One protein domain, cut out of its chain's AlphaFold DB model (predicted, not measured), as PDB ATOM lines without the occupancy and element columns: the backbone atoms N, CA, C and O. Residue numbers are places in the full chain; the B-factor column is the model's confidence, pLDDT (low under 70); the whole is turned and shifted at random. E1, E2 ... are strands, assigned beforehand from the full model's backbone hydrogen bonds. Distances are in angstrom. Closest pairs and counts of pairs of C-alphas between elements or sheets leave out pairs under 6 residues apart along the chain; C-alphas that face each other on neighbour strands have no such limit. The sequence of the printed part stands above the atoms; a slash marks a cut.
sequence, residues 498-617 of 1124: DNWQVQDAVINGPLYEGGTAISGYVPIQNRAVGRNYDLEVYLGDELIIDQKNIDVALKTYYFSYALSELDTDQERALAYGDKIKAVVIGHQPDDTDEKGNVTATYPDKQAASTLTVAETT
ATOM      1  N   ASP A 498      21.299 -33.749  28.731       84.88
ATOM      2  CA  ASP A 498      21.531 -34.537  29.949       84.88
ATOM      3  C   ASP A 498      20.701 -35.834  29.985       84.88
ATOM      4  O   ASP A 498      21.253 -36.889  30.309       84.88
ATOM      5  N   ASN A 499      19.412 -35.789  29.613       83.31
ATOM      6  CA  ASN A 499      18.523 -36.962  29.619       83.31
ATOM      7  C   ASN A 499      18.587 -37.827  28.349       83.31
ATOM      8  O   ASN A 499      18.266 -39.011  28.448       83.31
ATOM      9  N   TRP A 500      19.061 -37.302  27.213       86.00
ATOM     10  CA  TRP A 500      19.333 -38.097  26.005       86.00
ATOM     11  C   TRP A 500      20.216 -39.324  26.295       86.00
ATOM     12  O   TRP A 500      21.259 -39.204  26.945       86.00
ATOM     13  N   GLN A 501      19.820 -40.497  25.800       86.44
ATOM     14  CA  GLN A 501      20.627 -41.722  25.827       86.44
ATOM     15  C   GLN A 501      20.961 -42.168  24.401       86.44
ATOM     16  O   GLN A 501      20.133 -42.051  23.499       86.44
ATOM     17  N   VAL A 502      22.160 -42.722  24.232       89.88
ATOM     18  CA  VAL A 502      22.525 -43.541  23.069       89.88
ATOM     19  C   VAL A 502      22.159 -44.982  23.426       89.88
ATOM     20  O   VAL A 502      22.450 -45.405  24.544       89.88
ATOM     21  N   GLN A 503      21.503 -45.717  22.531       87.25
ATOM     22  CA  GLN A 503      21.204 -47.139  22.743       87.25
ATOM     23  C   GLN A 503      22.413 -47.995  22.349       87.25
ATOM     24  O   GLN A 503      23.088 -47.681  21.363       87.25
ATOM     25  N   ASP A 504      22.680 -49.069  23.091       89.81
ATOM     26  CA  ASP A 504      23.758 -50.012  22.782       89.81
ATOM     27  C   ASP A 504      23.561 -50.686  21.413       89.81
ATOM     28  O   ASP A 504      22.439 -50.948  20.979       89.81
ATOM     29  N   ALA A 505      24.669 -51.016  20.744       90.38
ATOM     30  CA  ALA A 505      24.648 -51.947  19.621       90.38
ATOM     31  C   ALA A 505      24.380 -53.369  20.132       90.38
ATOM     32  O   ALA A 505      24.962 -53.785  21.135       90.38
ATOM     33  N   VAL A 506      23.582 -54.153  19.418       84.62
ATOM     34  CA  VAL A 506      23.475 -55.598  19.646       84.62
ATOM     35  C   VAL A 506      24.609 -56.285  18.887       84.62
ATOM     36  O   VAL A 506      24.860 -55.965  17.730       84.62
ATOM     37  N   ILE A 507      25.310 -57.215  19.542       84.38
ATOM     38  CA  ILE A 507      26.243 -58.151  18.898       84.38
ATOM     39  C   ILE A 507      25.508 -59.488  18.818       84.38
ATOM     40  O   ILE A 507      25.006 -59.964  19.840       84.38
ATOM     41  N   ASN A 508      25.439 -60.086  17.633       72.94
ATOM     42  CA  ASN A 508      24.737 -61.353  17.445       72.94
ATOM     43  C   ASN A 508      25.528 -62.492  18.104       72.94
ATOM     44  O   ASN A 508      26.760 -62.506  18.075       72.94
ATOM     45  N   GLY A 509      24.825 -63.450  18.709       65.56
ATOM     46  CA  GLY A 509      25.467 -64.557  19.407       65.56
ATOM     47  C   GLY A 509      24.525 -65.709  19.779       65.56
ATOM     48  O   GLY A 509      23.332 -65.626  19.480       65.56
ATOM     49  N   PRO A 510      25.034 -66.755  20.462       60.47
ATOM     50  CA  PRO A 510      26.358 -66.823  21.098       60.47
ATOM     51  C   PRO A 510      27.539 -66.784  20.116       60.47
ATOM     52  O   PRO A 510      27.380 -67.037  18.929       60.47
ATOM     53  N   LEU A 511      28.731 -66.444  20.616       67.12
ATOM     54  CA  LEU A 511      29.968 -66.482  19.831       67.12
ATOM     55  C   LEU A 511      30.793 -67.709  20.217       67.12
ATOM     56  O   LEU A 511      30.946 -68.003  21.405       67.12
ATOM     57  N   TYR A 512      31.341 -68.385  19.211       64.19
ATOM     58  CA  TYR A 512      31.923 -69.722  19.320       64.19
ATOM     59  C   TYR A 512      33.410 -69.741  18.956       64.19
ATOM     60  O   TYR A 512      33.835 -69.051  18.026       64.19
ATOM     61  N   GLU A 513      34.203 -70.544  19.671       71.69
ATOM     62  CA  GLU A 513      35.597 -70.817  19.299       71.69
ATOM     63  C   GLU A 513      35.610 -71.603  17.977       71.69
ATOM     64  O   GLU A 513      35.014 -72.675  17.888       71.69
ATOM     65  N   GLY A 514      36.245 -71.043  16.944       65.00
ATOM     66  CA  GLY A 514      36.131 -71.501  15.551       65.00
ATOM     67  C   GLY A 514      35.276 -70.605  14.638       65.00
ATOM     68  O   GLY A 514      35.396 -70.706  13.418       65.00
ATOM     69  N   GLY A 515      34.488 -69.671  15.184       68.81
ATOM     70  CA  GLY A 515      33.692 -68.726  14.390       68.81
ATOM     71  C   GLY A 515      34.552 -67.830  13.488       68.81
ATOM     72  O   GLY A 515      35.577 -67.311  13.917       68.81
ATOM     73  N   THR A 516      34.145 -67.628  12.231       72.06
ATOM     74  CA  THR A 516      34.946 -66.925  11.198       72.06
ATOM     75  C   THR A 516      34.428 -65.526  10.838       72.06
ATOM     76  O   THR A 516      34.994 -64.858   9.973       72.06
ATOM     77  N   ALA A 517      33.376 -65.048  11.507       76.44
ATOM     78  CA  ALA A 517      32.789 -63.727  11.298       76.44
ATOM     79  C   ALA A 517      32.224 -63.140  12.602       76.44
ATOM     80  O   ALA A 517      31.952 -63.865  13.559       76.44
ATOM     81  N   ILE A 518      32.031 -61.822  12.618       80.19
ATOM     82  CA  ILE A 518      31.404 -61.048  13.697       80.19
ATOM     83  C   ILE A 518      30.263 -60.228  13.093       80.19
ATOM     84  O   ILE A 518      30.435 -59.642  12.025       80.19
ATOM     85  N   SER A 519      29.118 -60.132  13.769       77.81
ATOM     86  CA  SER A 519      27.981 -59.330  13.305       77.81
ATOM     87  C   SER A 519      27.117 -58.774  14.428       77.81
ATOM     88  O   SER A 519      27.293 -59.095  15.606       77.81
ATOM     89  N   GLY A 520      26.182 -57.912  14.044       78.50
ATOM     90  CA  GLY A 520      25.236 -57.284  14.945       78.50
ATOM     91  C   GLY A 520      24.459 -56.166  14.264       78.50
ATOM     92  O   GLY A 520      24.443 -56.050  13.035       78.50
ATOM     93  N   TYR A 521      23.839 -55.313  15.071       80.81
ATOM     94  CA  TYR A 521      23.151 -54.123  14.592       80.81
ATOM     95  C   TYR A 521      23.166 -52.974  15.602       80.81
ATOM     96  O   TYR A 521      23.355 -53.161  16.802       80.81
ATOM     97  N   VAL A 522      22.934 -51.759  15.111       86.06
ATOM     98  CA  VAL A 522      22.620 -50.582  15.924       86.06
ATOM     99  C   VAL A 522      21.117 -50.314  15.808       86.06
ATOM    100  O   VAL A 522      20.663 -50.023  14.697       86.06
ATOM    101  N   PRO A 523      20.341 -50.409  16.905       81.44
ATOM    102  CA  PRO A 523      18.900 -50.160  16.879       81.44
ATOM    103  C   PRO A 523      18.597 -48.684  16.590       81.44
ATOM    104  O   PRO A 523      19.488 -47.834  16.647       81.44
ATOM    105  N   ILE A 524      17.327 -48.377  16.308       77.25
ATOM    106  CA  ILE A 524      16.844 -47.020  16.003       77.25
ATOM    107  C   ILE A 524      17.313 -46.012  17.072       77.25
ATOM    108  O   ILE A 524      16.973 -46.124  18.252       77.25
ATOM    109  N   GLN A 525      18.072 -44.999  16.647       81.88
ATOM    110  CA  GLN A 525      18.598 -43.929  17.494       81.88
ATOM    111  C   GLN A 525      17.881 -42.602  17.231       81.88
ATOM    112  O   GLN A 525      17.563 -42.218  16.105       81.88
ATOM    113  N   ASN A 526      17.721 -41.831  18.298       74.56
ATOM    114  CA  ASN A 526      17.050 -40.543  18.282       74.56
ATOM    115  C   ASN A 526      17.884 -39.434  17.590       74.56
ATOM    116  O   ASN A 526      18.975 -39.093  18.052       74.56
ATOM    117  N   ARG A 527      17.345 -38.806  16.534       67.25
ATOM    118  CA  ARG A 527      17.983 -37.693  15.792       67.25
ATOM    119  C   ARG A 527      17.482 -36.279  16.144       67.25
ATOM    120  O   ARG A 527      17.775 -35.331  15.407       67.25
ATOM    121  N   ALA A 528      16.772 -36.102  17.261       68.00
ATOM    122  CA  ALA A 528      16.379 -34.783  17.762       68.00
ATOM    123  C   ALA A 528      17.582 -33.819  17.842       68.00
ATOM    124  O   ALA A 528      18.728 -34.234  18.028       68.00
ATOM    125  N   VAL A 529      17.313 -32.522  17.648       69.44
ATOM    126  CA  VAL A 529      18.305 -31.422  17.584       69.44
ATOM    127  C   VAL A 529      19.515 -31.667  16.656       69.44
ATOM    128  O   VAL A 529      20.574 -31.068  16.831       69.44
ATOM    129  N   GLY A 530      19.362 -32.514  15.633       68.81
ATOM    130  CA  GLY A 530      20.373 -32.735  14.593       68.81
ATOM    131  C   GLY A 530      21.464 -33.740  14.968       68.81
ATOM    132  O   GLY A 530      22.531 -33.736  14.349       68.81
ATOM    133  N   ARG A 531      21.216 -34.591  15.973       80.75
ATOM    134  CA  ARG A 531      22.153 -35.640  16.397       80.75
ATOM    135  C   ARG A 531      22.463 -36.629  15.269       80.75
ATOM    136  O   ARG A 531      21.582 -37.022  14.500       80.75
ATOM    137  N   ASN A 532      23.720 -37.054  15.204       85.06
ATOM    138  CA  ASN A 532      24.208 -38.107  14.311       85.06
ATOM    139  C   ASN A 532      24.992 -39.157  15.113       85.06
ATOM    140  O   ASN A 532      25.269 -38.947  16.294       85.06
ATOM    141  N   TYR A 533      25.277 -40.300  14.489       90.69
ATOM    142  CA  TYR A 533      25.816 -41.475  15.169       90.69
ATOM    143  C   TYR A 533      26.903 -42.158  14.342       90.69
ATOM    144  O   TYR A 533      26.791 -42.222  13.118       90.69
ATOM    145  N   ASP A 534      27.888 -42.725  15.023       95.19
ATOM    146  CA  ASP A 534      28.941 -43.582  14.486       95.19
ATOM    147  C   ASP A 534      28.860 -44.986  15.113       95.19
ATOM    148  O   ASP A 534      28.286 -45.171  16.192       95.19
ATOM    149  N   LEU A 535      29.488 -45.965  14.460       97.69
ATOM    150  CA  LEU A 535      29.707 -47.318  14.974       97.69
ATOM    151  C   LEU A 535      31.191 -47.682  14.889       97.69
ATOM    152  O   LEU A 535      31.781 -47.641  13.810       97.69
ATOM    153  N   GLU A 536      31.755 -48.136  16.005       98.12
ATOM    154  CA  GLU A 536      33.085 -48.744  16.073       98.12
ATOM    155  C   GLU A 536      32.980 -50.160  16.661       98.12
ATOM    156  O   GLU A 536      32.372 -50.347  17.715       98.12
ATOM    157  N   VAL A 537      33.568 -51.171  16.013       97.06
ATOM    158  CA  VAL A 537      33.575 -52.562  16.512       97.06
ATOM    159  C   VAL A 537      35.003 -53.063  16.652       97.06
ATOM    160  O   VAL A 537      35.819 -52.885  15.749       97.06
ATOM    161  N   TYR A 538      35.287 -53.703  17.783       95.56
ATOM    162  CA  TYR A 538      36.606 -54.169  18.191       95.56
ATOM    163  C   TYR A 538      36.613 -55.683  18.450       95.56
ATOM    164  O   TYR A 538      35.643 -56.215  18.998       95.56
ATOM    165  N   LEU A 539      37.730 -56.342  18.136       92.38
ATOM    166  CA  LEU A 539      38.083 -57.702  18.550       92.38
ATOM    167  C   LEU A 539      39.296 -57.625  19.493       92.38
ATOM    168  O   LEU A 539      40.417 -57.334  19.080       92.38
ATOM    169  N   GLY A 540      39.071 -57.821  20.792       88.69
ATOM    170  CA  GLY A 540      40.049 -57.473  21.823       88.69
ATOM    171  C   GLY A 540      40.288 -55.960  21.843       88.69
ATOM    172  O   GLY A 540      39.358 -55.192  22.079       88.69
ATOM    173  N   ASP A 541      41.529 -55.548  21.571       89.88
ATOM    174  CA  ASP A 541      41.922 -54.140  21.392       89.88
ATOM    175  C   ASP A 541      42.013 -53.725  19.898       89.88
ATOM    176  O   ASP A 541      42.331 -52.575  19.591       89.88
ATOM    177  N   GLU A 542      41.761 -54.640  18.953       91.62
ATOM    178  CA  GLU A 542      41.884 -54.420  17.503       91.62
ATOM    179  C   GLU A 542      40.578 -53.856  16.916       91.62
ATOM    180  O   GLU A 542      39.534 -54.495  17.002       91.62
ATOM    181  N   LEU A 543      40.618 -52.656  16.325       94.31
ATOM    182  CA  LEU A 543      39.467 -52.023  15.663       94.31
ATOM    183  C   LEU A 543      39.238 -52.656  14.280       94.31
ATOM    184  O   LEU A 543      40.107 -52.559  13.415       94.31
ATOM    185  N   ILE A 544      38.069 -53.267  14.072       92.56
ATOM    186  CA  ILE A 544      37.721 -54.024  12.854       92.56
ATOM    187  C   ILE A 544      36.627 -53.356  12.004       92.56
ATOM    188  O   ILE A 544      36.612 -53.518  10.787       92.56
ATOM    189  N   ILE A 545      35.748 -52.552  12.610       94.38
ATOM    190  CA  ILE A 545      34.774 -51.708  11.898       94.38
ATOM    191  C   ILE A 545      34.892 -50.280  12.428       94.38
ATOM    192  O   ILE A 545      34.825 -50.080  13.635       94.38
ATOM    193  N   ASP A 546      34.985 -49.304  11.525       96.00
ATOM    194  CA  ASP A 546      34.737 -47.883  11.794       96.00
ATOM    195  C   ASP A 546      33.763 -47.353  10.729       96.00
ATOM    196  O   ASP A 546      34.058 -47.399   9.530       96.00
ATOM    197  N   GLN A 547      32.575 -46.916  11.148       93.31
ATOM    198  CA  GLN A 547      31.517 -46.402  10.277       93.31
ATOM    199  C   GLN A 547      30.990 -45.074  10.809       93.31
ATOM    200  O   GLN A 547      30.596 -44.962  11.971       93.31
ATOM    201  N   LYS A 548      30.962 -44.067   9.934       91.38
ATOM    202  CA  LYS A 548      30.676 -42.676  10.293       91.38
ATOM    203  C   LYS A 548      29.305 -42.229   9.788       91.38
ATOM    204  O   LYS A 548      28.990 -42.434   8.617       91.38
ATOM    205  N   ASN A 549      28.525 -41.555  10.638       83.00
ATOM    206  CA  ASN A 549      27.184 -41.025  10.320       83.00
ATOM    207  C   ASN A 549      26.175 -42.104   9.843       83.00
ATOM    208  O   ASN A 549      25.480 -41.930   8.838       83.00
ATOM    209  N   ILE A 550      26.074 -43.216  10.579       81.94
ATOM    210  CA  ILE A 550      25.193 -44.358  10.275       81.94
ATOM    211  C   ILE A 550      23.699 -43.982  10.259       81.94
ATOM    212  O   ILE A 550      23.255 -43.051  10.943       81.94
ATOM    213  N   ASP A 551      22.901 -44.707   9.462       77.75
ATOM    214  CA  ASP A 551      21.501 -44.356   9.192       77.75
ATOM    215  C   ASP A 551      20.473 -45.126  10.029       77.75
ATOM    216  O   ASP A 551      19.969 -46.164   9.615       77.75
ATOM    217  N   VAL A 552      20.165 -44.558  11.199       76.75
ATOM    218  CA  VAL A 552      19.448 -45.196  12.320       76.75
ATOM    219  C   VAL A 552      18.153 -44.470  12.742       76.75
ATOM    220  O   VAL A 552      17.728 -44.582  13.883       76.75
ATOM    221  N   ALA A 553      17.539 -43.649  11.878       66.44
ATOM    222  CA  ALA A 553      16.448 -42.745  12.301       66.44
ATOM    223  C   ALA A 553      15.026 -43.340  12.277       66.44
ATOM    224  O   ALA A 553      14.195 -42.953  13.089       66.44
ATOM    225  N   LEU A 554      14.740 -44.224  11.319       63.59
ATOM    226  CA  LEU A 554      13.437 -44.894  11.120       63.59
ATOM    227  C   LEU A 554      13.619 -46.393  10.805       63.59
ATOM    228  O   LEU A 554      12.716 -47.049  10.288       63.59
ATOM    229  N   LYS A 555      14.838 -46.891  11.039       69.44
ATOM    230  CA  LYS A 555      15.306 -48.249  10.773       69.44
ATOM    231  C   LYS A 555      16.566 -48.547  11.588       69.44
ATOM    232  O   LYS A 555      17.226 -47.621  12.068       69.44
ATOM    233  N   THR A 556      16.917 -49.816  11.658       76.00
ATOM    234  CA  THR A 556      18.105 -50.383  12.289       76.00
ATOM    235  C   THR A 556      19.283 -50.412  11.302       76.00
ATOM    236  O   THR A 556      19.101 -50.503  10.084       76.00
ATOM    237  N   TYR A 557      20.517 -50.295  11.804       79.62
ATOM    238  CA  TYR A 557      21.743 -50.336  10.992       79.62
ATOM    239  C   TYR A 557      22.548 -51.606  11.283       79.62
ATOM    240  O   TYR A 557      23.190 -51.724  12.325       79.62
ATOM    241  N   TYR A 558      22.517 -52.554  10.349       78.88
ATOM    242  CA  TYR A 558      23.209 -53.840  10.448       78.88
ATOM    243  C   TYR A 558      24.704 -53.733  10.132       78.88
ATOM    244  O   TYR A 558      25.104 -52.989   9.236       78.88
ATOM    245  N   PHE A 559      25.525 -54.526  10.823       81.38
ATOM    246  CA  PHE A 559      26.963 -54.635  10.579       81.38
ATOM    247  C   PHE A 559      27.443 -56.092  10.567       81.38
ATOM    248  O   PHE A 559      26.892 -56.965  11.237       81.38
ATOM    249  N   SER A 560      28.499 -56.350   9.797       80.50
ATOM    250  CA  SER A 560      29.164 -57.650   9.704       80.50
ATOM    251  C   SER A 560      30.626 -57.469   9.297       80.50
ATOM    252  O   SER A 560      30.961 -56.485   8.634       80.50
ATOM    253  N   TYR A 561      31.484 -58.404   9.698       81.50
ATOM    254  CA  TYR A 561      32.909 -58.428   9.392       81.50
ATOM    255  C   TYR A 561      33.426 -59.875   9.323       81.50
ATOM    256  O   TYR A 561      33.220 -60.648  10.261       81.50
ATOM    257  N   ALA A 562      34.112 -60.245   8.238       78.44
ATOM    258  CA  ALA A 562      34.717 -61.569   8.070       78.44
ATOM    259  C   ALA A 562      36.172 -61.573   8.569       78.44
ATOM    260  O   ALA A 562      36.985 -60.755   8.151       78.44
ATOM    261  N   LEU A 563      36.538 -62.511   9.445       77.75
ATOM    262  CA  LEU A 563      37.860 -62.527  10.091       77.75
ATOM    263  C   LEU A 563      39.015 -62.872   9.138       77.75
ATOM    264  O   LEU A 563      40.162 -62.528   9.421       77.75
ATOM    265  N   SER A 564      38.709 -63.460   7.981       70.88
ATOM    266  CA  SER A 564      39.639 -63.641   6.859       70.88
ATOM    267  C   SER A 564      40.080 -62.328   6.191       70.88
ATOM    268  O   SER A 564      40.983 -62.344   5.357       70.88
ATOM    269  N   GLU A 565      39.485 -61.184   6.550       73.06
ATOM    270  CA  GLU A 565      39.947 -59.855   6.123       73.06
ATOM    271  C   GLU A 565      41.086 -59.298   7.007       73.06
ATOM    272  O   GLU A 565      41.734 -58.328   6.613       73.06
ATOM    273  N   LEU A 566      41.375 -59.917   8.165       74.06
ATOM    274  CA  LEU A 566      42.435 -59.481   9.095       74.06
ATOM    275  C   LEU A 566      43.810 -60.085   8.787       74.06
ATOM    276  O   LEU A 566      44.829 -59.428   8.989       74.06
ATOM    277  N   ASP A 567      43.844 -61.334   8.329       66.56
ATOM    278  CA  ASP A 567      45.053 -62.025   7.880       66.56
ATOM    279  C   ASP A 567      44.695 -62.853   6.642       66.56
ATOM    280  O   ASP A 567      43.823 -63.719   6.697       66.56
ATOM    281  N   THR A 568      45.336 -62.564   5.508       58.16
ATOM    282  CA  THR A 568      45.065 -63.250   4.235       58.16
ATOM    283  C   THR A 568      45.770 -64.596   4.110       58.16
ATOM    284  O   THR A 568      45.458 -65.361   3.195       58.16
ATOM    285  N   ASP A 569      46.735 -64.875   4.988       52.38
ATOM    286  CA  ASP A 569      47.637 -66.022   4.890       52.38
ATOM    287  C   ASP A 569      47.285 -67.124   5.914       52.38
ATOM    288  O   ASP A 569      47.866 -68.214   5.868       52.38
ATOM    289  N   GLN A 570      46.309 -66.882   6.801       54.50
ATOM    290  CA  GLN A 570      45.729 -67.868   7.724       54.50
ATOM    291  C   GLN A 570      44.199 -67.767   7.771       54.50
ATOM    292  O   GLN A 570      43.633 -66.680   7.733       54.50
ATOM    293  N   GLU A 571      43.512 -68.900   7.935       59.06
ATOM    294  CA  GLU A 571      42.069 -68.932   8.217       59.06
ATOM    295  C   GLU A 571      41.823 -68.488   9.675       59.06
ATOM    296  O   GLU A 571      41.632 -69.309  10.573       59.06
ATOM    297  N   ARG A 572      41.900 -67.171   9.935       70.25
ATOM    298  CA  ARG A 572      41.703 -66.593  11.274       70.25
ATOM    299  C   ARG A 572      40.262 -66.821  11.737       70.25
ATOM    300  O   ARG A 572      39.308 -66.420  11.076       70.25
ATOM    301  N   ALA A 573      40.135 -67.418  12.916       75.50
ATOM    302  CA  ALA A 573      38.878 -67.680  13.600       75.50
ATOM    303  C   ALA A 573      38.932 -67.149  15.040       75.50
ATOM    304  O   ALA A 573      40.015 -66.946  15.593       75.50
ATOM    305  N   LEU A 574      37.758 -66.948  15.637       78.50
ATOM    306  CA  LEU A 574      37.572 -66.594  17.040       78.50
ATOM    307  C   LEU A 574      38.199 -67.648  17.960       78.50
ATOM    308  O   LEU A 574      37.942 -68.846  17.806       78.50
ATOM    309  N   ALA A 575      38.982 -67.202  18.938       77.56
ATOM    310  CA  ALA A 575      39.474 -68.022  20.037       77.56
ATOM    311  C   ALA A 575      38.570 -67.875  21.270       77.56
ATOM    312  O   ALA A 575      37.919 -66.847  21.471       77.56
ATOM    313  N   TYR A 576      38.549 -68.884  22.140       78.06
ATOM    314  CA  TYR A 576      37.875 -68.772  23.432       78.06
ATOM    315  C   TYR A 576      38.414 -67.583  24.240       78.06
ATOM    316  O   TYR A 576      39.623 -67.355  24.322       78.06
ATOM    317  N   GLY A 577      37.508 -66.830  24.868       78.56
ATOM    318  CA  GLY A 577      37.864 -65.655  25.661       78.56
ATOM    319  C   GLY A 577      38.150 -64.386  24.849       78.56
ATOM    320  O   GLY A 577      38.309 -63.330  25.471       78.56
ATOM    321  N   ASP A 578      38.149 -64.444  23.509       87.50
ATOM    322  CA  ASP A 578      38.122 -63.246  22.659       87.50
ATOM    323  C   ASP A 578      36.901 -62.385  23.005       87.50
ATOM    324  O   ASP A 578      35.816 -62.884  23.318       87.50
ATOM    325  N   LYS A 579      37.079 -61.063  22.956       91.56
ATOM    326  CA  LYS A 579      36.058 -60.088  23.357       91.56
ATOM    327  C   LYS A 579      35.694 -59.203  22.191       91.56
ATOM    328  O   LYS A 579      36.507 -58.401  21.745       91.56
ATOM    329  N   ILE A 580      34.458 -59.328  21.741       94.69
ATOM    330  CA  ILE A 580      33.885 -58.487  20.709       94.69
ATOM    331  C   ILE A 580      33.195 -57.334  21.425       94.69
ATOM    332  O   ILE A 580      32.368 -57.556  22.310       94.69
ATOM    333  N   LYS A 581      33.535 -56.098  21.066       97.19
ATOM    334  CA  LYS A 581      32.963 -54.887  21.661       97.19
ATOM    335  C   LYS A 581      32.466 -53.969  20.556       97.19
ATOM    336  O   LYS A 581      33.275 -53.472  19.778       97.19
ATOM    337  N   ALA A 582      31.164 -53.714  20.520       97.06
ATOM    338  CA  ALA A 582      30.553 -52.752  19.611       97.06
ATOM    339  C   ALA A 582      30.216 -51.473  20.386       97.06
ATOM    340  O   ALA A 582      29.633 -51.531  21.469       97.06
ATOM    341  N   VAL A 583      30.618 -50.324  19.852       97.81
ATOM    342  CA  VAL A 583      30.455 -48.997  20.449       97.81
ATOM    343  C   VAL A 583      29.632 -48.140  19.502       97.81
ATOM    344  O   VAL A 583      30.029 -47.925  18.359       97.81
ATOM    345  N   VAL A 584      28.510 -47.621  19.990       97.44
ATOM    346  CA  VAL A 584      27.729 -46.593  19.297       97.44
ATOM    347  C   VAL A 584      28.136 -45.254  19.884       97.44
ATOM    348  O   VAL A 584      28.004 -45.054  21.094       97.44
ATOM    349  N   ILE A 585      28.624 -44.340  19.053       97.38
ATOM    350  CA  ILE A 585      28.979 -42.980  19.475       97.38
ATOM    351  C   ILE A 585      27.903 -42.041  18.939       97.38
ATOM    352  O   ILE A 585      27.579 -42.074  17.758       97.38
ATOM    353  N   GLY A 586      27.300 -41.243  19.812       93.25
ATOM    354  CA  GLY A 586      26.313 -40.228  19.478       93.25
ATOM    355  C   GLY A 586      26.910 -38.833  19.605       93.25
ATOM    356  O   GLY A 586      27.419 -38.461  20.666       93.25
ATOM    357  N   HIS A 587      26.756 -38.037  18.552       89.62
ATOM    358  CA  HIS A 587      27.231 -36.661  18.451       89.62
ATOM    359  C   HIS A 587      26.043 -35.695  18.473       89.62
ATOM    360  O   HIS A 587      25.123 -35.829  17.661       89.62
ATOM    361  N   GLN A 588      26.060 -34.690  19.355       87.94
ATOM    362  CA  GLN A 588      25.100 -33.580  19.323       87.94
ATOM    363  C   GLN A 588      25.785 -32.311  18.782       87.94
ATOM    364  O   GLN A 588      26.847 -31.958  19.288       87.94
ATOM    365  N   PRO A 589      25.203 -31.603  17.793       81.94
ATOM    366  CA  PRO A 589      25.761 -30.344  17.300       81.94
ATOM    367  C   PRO A 589      25.883 -29.267  18.388       81.94
ATOM    368  O   PRO A 589      24.998 -29.127  19.231       81.94
ATOM    369  N   ASP A 590      26.950 -28.467  18.319       83.50
ATOM    370  CA  ASP A 590      27.142 -27.277  19.156       83.50
ATOM    371  C   ASP A 590      26.027 -26.237  18.934       83.50
ATOM    372  O   ASP A 590      25.719 -25.866  17.795       83.50
ATOM    373  N   ASP A 591      25.476 -25.695  20.025       78.88
ATOM    374  CA  ASP A 591      24.549 -24.560  19.955       78.88
ATOM    375  C   ASP A 591      25.275 -23.336  19.389       78.88
ATOM    376  O   ASP A 591      26.401 -23.033  19.798       78.88
ATOM    377  N   THR A 592      24.612 -22.561  18.527       74.81
ATOM    378  CA  THR A 592      25.170 -21.316  17.972       74.81
ATOM    379  C   THR A 592      24.221 -20.121  18.076       74.81
ATOM    380  O   THR A 592      23.000 -20.258  18.025       74.81
ATOM    381  N   ASP A 593      24.787 -18.913  18.204       73.12
ATOM    382  CA  ASP A 593      24.025 -17.660  18.118       73.12
ATOM    383  C   ASP A 593      23.590 -17.343  16.672       73.12
ATOM    384  O   ASP A 593      24.074 -17.938  15.711       73.12
ATOM    385  N   GLU A 594      22.741 -16.321  16.490       65.44
ATOM    386  CA  GLU A 594      22.271 -15.824  15.174       65.44
ATOM    387  C   GLU A 594      23.392 -15.421  14.181       65.44
ATOM    388  O   GLU A 594      23.112 -14.988  13.062       65.44
ATOM    389  N   LYS A 595      24.667 -15.493  14.583       68.06
ATOM    390  CA  LYS A 595      25.851 -15.157  13.782       68.06
ATOM    391  C   LYS A 595      26.816 -16.344  13.637       68.06
ATOM    392  O   LYS A 595      27.906 -16.150  13.100       68.06
ATOM    393  N   GLY A 596      26.442 -17.537  14.106       70.81
ATOM    394  CA  GLY A 596      27.248 -18.757  14.030       70.81
ATOM    395  C   GLY A 596      28.362 -18.864  15.077       70.81
ATOM    396  O   GLY A 596      29.293 -19.639  14.881       70.81
ATOM    397  N   ASN A 597      28.322 -18.089  16.168       73.06
ATOM    398  CA  ASN A 597      29.267 -18.265  17.276       73.06
ATOM    399  C   ASN A 597      28.763 -19.374  18.199       73.06
ATOM    400  O   ASN A 597      27.626 -19.291  18.657       73.06
ATOM    401  N   VAL A 598      29.615 -20.348  18.524       77.38
ATOM    402  CA  VAL A 598      29.298 -21.409  19.492       77.38
ATOM    403  C   VAL A 598      28.948 -20.811  20.860       77.38
ATOM    404  O   VAL A 598      29.714 -20.021  21.419       77.38
ATOM    405  N   THR A 599      27.790 -21.199  21.391       85.12
ATOM    406  CA  THR A 599      27.273 -20.806  22.711       85.12
ATOM    407  C   THR A 599      27.279 -21.949  23.723       85.12
ATOM    408  O   THR A 599      27.408 -21.678  24.917       85.12
ATOM    409  N   ALA A 600      27.203 -23.202  23.266       84.00
ATOM    410  CA  ALA A 600      27.432 -24.399  24.071       84.00
ATOM    411  C   ALA A 600      28.065 -25.495  23.204       84.00
ATOM    412  O   ALA A 600      27.710 -25.633  22.037       84.00
ATOM    413  N   THR A 601      28.979 -26.266  23.795       86.50
ATOM    414  CA  THR A 601      29.620 -27.425  23.160       86.50
ATOM    415  C   THR A 601      29.214 -28.684  23.903       86.50
ATOM    416  O   THR A 601      29.276 -28.714  25.138       86.50
ATOM    417  N   TYR A 602      28.819 -29.712  23.160       87.81
ATOM    418  CA  TYR A 602      28.328 -30.968  23.715       87.81
ATOM    419  C   TYR A 602      29.370 -32.077  23.524       87.81
ATOM    420  O   TYR A 602      29.791 -32.314  22.397       87.81
ATOM    421  N   PRO A 603      29.828 -32.744  24.602       93.38
ATOM    422  CA  PRO A 603      30.644 -33.943  24.468       93.38
ATOM    423  C   PRO A 603      29.878 -35.056  23.751       93.38
ATOM    424  O   PRO A 603      28.652 -35.127  23.830       93.38
ATOM    425  N   ASP A 604      30.613 -35.969  23.128       94.62
ATOM    426  CA  ASP A 604      30.020 -37.180  22.577       94.62
ATOM    427  C   ASP A 604      29.508 -38.083  23.708       94.62
ATOM    428  O   ASP A 604      30.144 -38.226  24.762       94.62
ATOM    429  N   LYS A 605      28.355 -38.714  23.486       95.81
ATOM    430  CA  LYS A 605      27.865 -39.813  24.323       95.81
ATOM    431  C   LYS A 605      28.188 -41.132  23.640       95.81
ATOM    432  O   LYS A 605      28.200 -41.206  22.421       95.81
ATOM    433  N   GLN A 606      28.422 -42.184  24.414       96.62
ATOM    434  CA  GLN A 606      28.701 -43.506  23.861       96.62
ATOM    435  C   GLN A 606      27.980 -44.599  24.647       96.62
ATOM    436  O   GLN A 606      27.951 -44.566  25.879       96.62
ATOM    437  N   ALA A 607      27.435 -45.560  23.911       95.94
ATOM    438  CA  ALA A 607      26.906 -46.824  24.404       95.94
ATOM    439  C   ALA A 607      27.830 -47.950  23.913       95.94
ATOM    440  O   ALA A 607      28.481 -47.800  22.875       95.94
ATOM    441  N   ALA A 608      27.970 -49.038  24.665       94.12
ATOM    442  CA  ALA A 608      28.920 -50.094  24.338       94.12
ATOM    443  C   ALA A 608      28.500 -51.458  24.895       94.12
ATOM    444  O   ALA A 608      28.629 -51.722  26.094       94.12
ATOM    445  N   SER A 609      28.127 -52.365  23.996       94.88
ATOM    446  CA  SER A 609      27.969 -53.778  24.317       94.88
ATOM    447  C   SER A 609      29.310 -54.507  24.261       94.88
ATOM    448  O   SER A 609      30.295 -54.055  23.667       94.88
ATOM    449  N   THR A 610      29.390 -55.656  24.924       93.88
ATOM    450  CA  THR A 610      30.545 -56.551  24.830       93.88
ATOM    451  C   THR A 610      30.074 -57.987  24.967       93.88
ATOM    452  O   THR A 610      29.407 -58.329  25.943       93.88
ATOM    453  N   LEU A 611      30.452 -58.825  24.009       88.44
ATOM    454  CA  LEU A 611      30.189 -60.256  23.998       88.44
ATOM    455  C   LEU A 611      31.531 -60.992  23.991       88.44
ATOM    456  O   LEU A 611      32.457 -60.613  23.278       88.44
ATOM    457  N   THR A 612      31.669 -62.005  24.843       86.69
ATOM    458  CA  THR A 612      32.886 -62.828  24.927       86.69
ATOM    459  C   THR A 612      32.607 -64.172  24.273       86.69
ATOM    460  O   THR A 612      31.517 -64.714  24.462       86.69
ATOM    461  N   VAL A 613      33.573 -64.705  23.527       81.75
ATOM    462  CA  VAL A 613      33.489 -66.047  22.940       81.75
ATOM    463  C   VAL A 613      33.327 -67.075  24.055       81.75
ATOM    464  O   VAL A 613      34.129 -67.118  24.994       81.75
ATOM    465  N   ALA A 614      32.248 -67.850  23.977       69.69
ATOM    466  CA  ALA A 614      31.818 -68.754  25.030       69.69
ATOM    467  C   ALA A 614      32.748 -69.967  25.157       69.69
ATOM    468  O   ALA A 614      33.390 -70.392  24.198       69.69
ATOM    469  N   GLU A 615      32.792 -70.552  26.355       66.81
ATOM    470  CA  GLU A 615      33.370 -71.882  26.533       66.81
ATOM    471  C   GLU A 615      32.338 -72.910  26.051       66.81
ATOM    472  O   GLU A 615      31.239 -72.980  26.600       66.81
ATOM    473  N   THR A 616      32.673 -73.673  25.010       63.34
ATOM    474  CA  THR A 616      31.785 -74.694  24.426       63.34
ATOM    475  C   THR A 616      32.419 -76.076  24.335       63.34
ATOM    476  O   THR A 616      31.772 -77.022  23.900       63.34
ATOM    477  N   THR A 617      33.664 -76.238  24.787       70.31
ATOM    478  CA  THR A 617      34.328 -77.550  24.812       70.31
ATOM    479  C   THR A 617      34.002 -78.355  26.074       70.31
ATOM    480  O   THR A 617      34.415 -79.513  26.196       70.31
TER     481      THR A 617
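What this domain is: This is residues 498 to 617 of the 1124 residues of the protein "Extracellular protein" of Lactococcus lactis subsp. cremoris (UniProt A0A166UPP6). What is the shape? Little regular structure, 46 of 120 printed residues in named strands, makes a lopsided sandwich: the sheet E3 E2 E5 E7 partly faces the smaller pair E1 E4, and an arm with E6 sticks out lengthwise. What else? Seven named strands, E1 to E7 in order along the chain, and no named helix: both sheets are antiparallel and E6 pairs with no named strand; the class is all strand, the whole loose, with a radius of gyration of the C-alphas of 17.3 A and spans of 62 by 28 by 23 A.

Where its parts are: Where are the strands? E1 is residues 517 to 522, from C-alpha 517 at (32.789, -63.727, 11.298); E2 532 to 539, 24.4 A; E3 542 to 547; E4 557 to 562. What follows? E5 is 579 to 587, 25.5 A; E6 598 to 600; E7 605 to 612, 23.6 A, ending at (32.886, -62.828, 24.927).

How they stand to each other: Which strands pair? E2 and E3 form a hairpin, N 537 to O 545 2.9 A; E2 and E5 have N 534 to O 585, 2.8 A; E5 and E7, N 580 to O 611, 2.8 A; E1 and E4, N 518 to O 561, 2.9 A. How do the sheets stand? Face to face, 9.8 A centre to centre; E6 pairs with no named strand.

The domain as a whole: How long? The farthest C-alphas, Lys 595 and Thr 617, are 63.9 A apart. Any cut or weakness? The printed part has no cut; E4 to E5 is a long link; 23 residues are under pLDDT 70, among them 567 to 571.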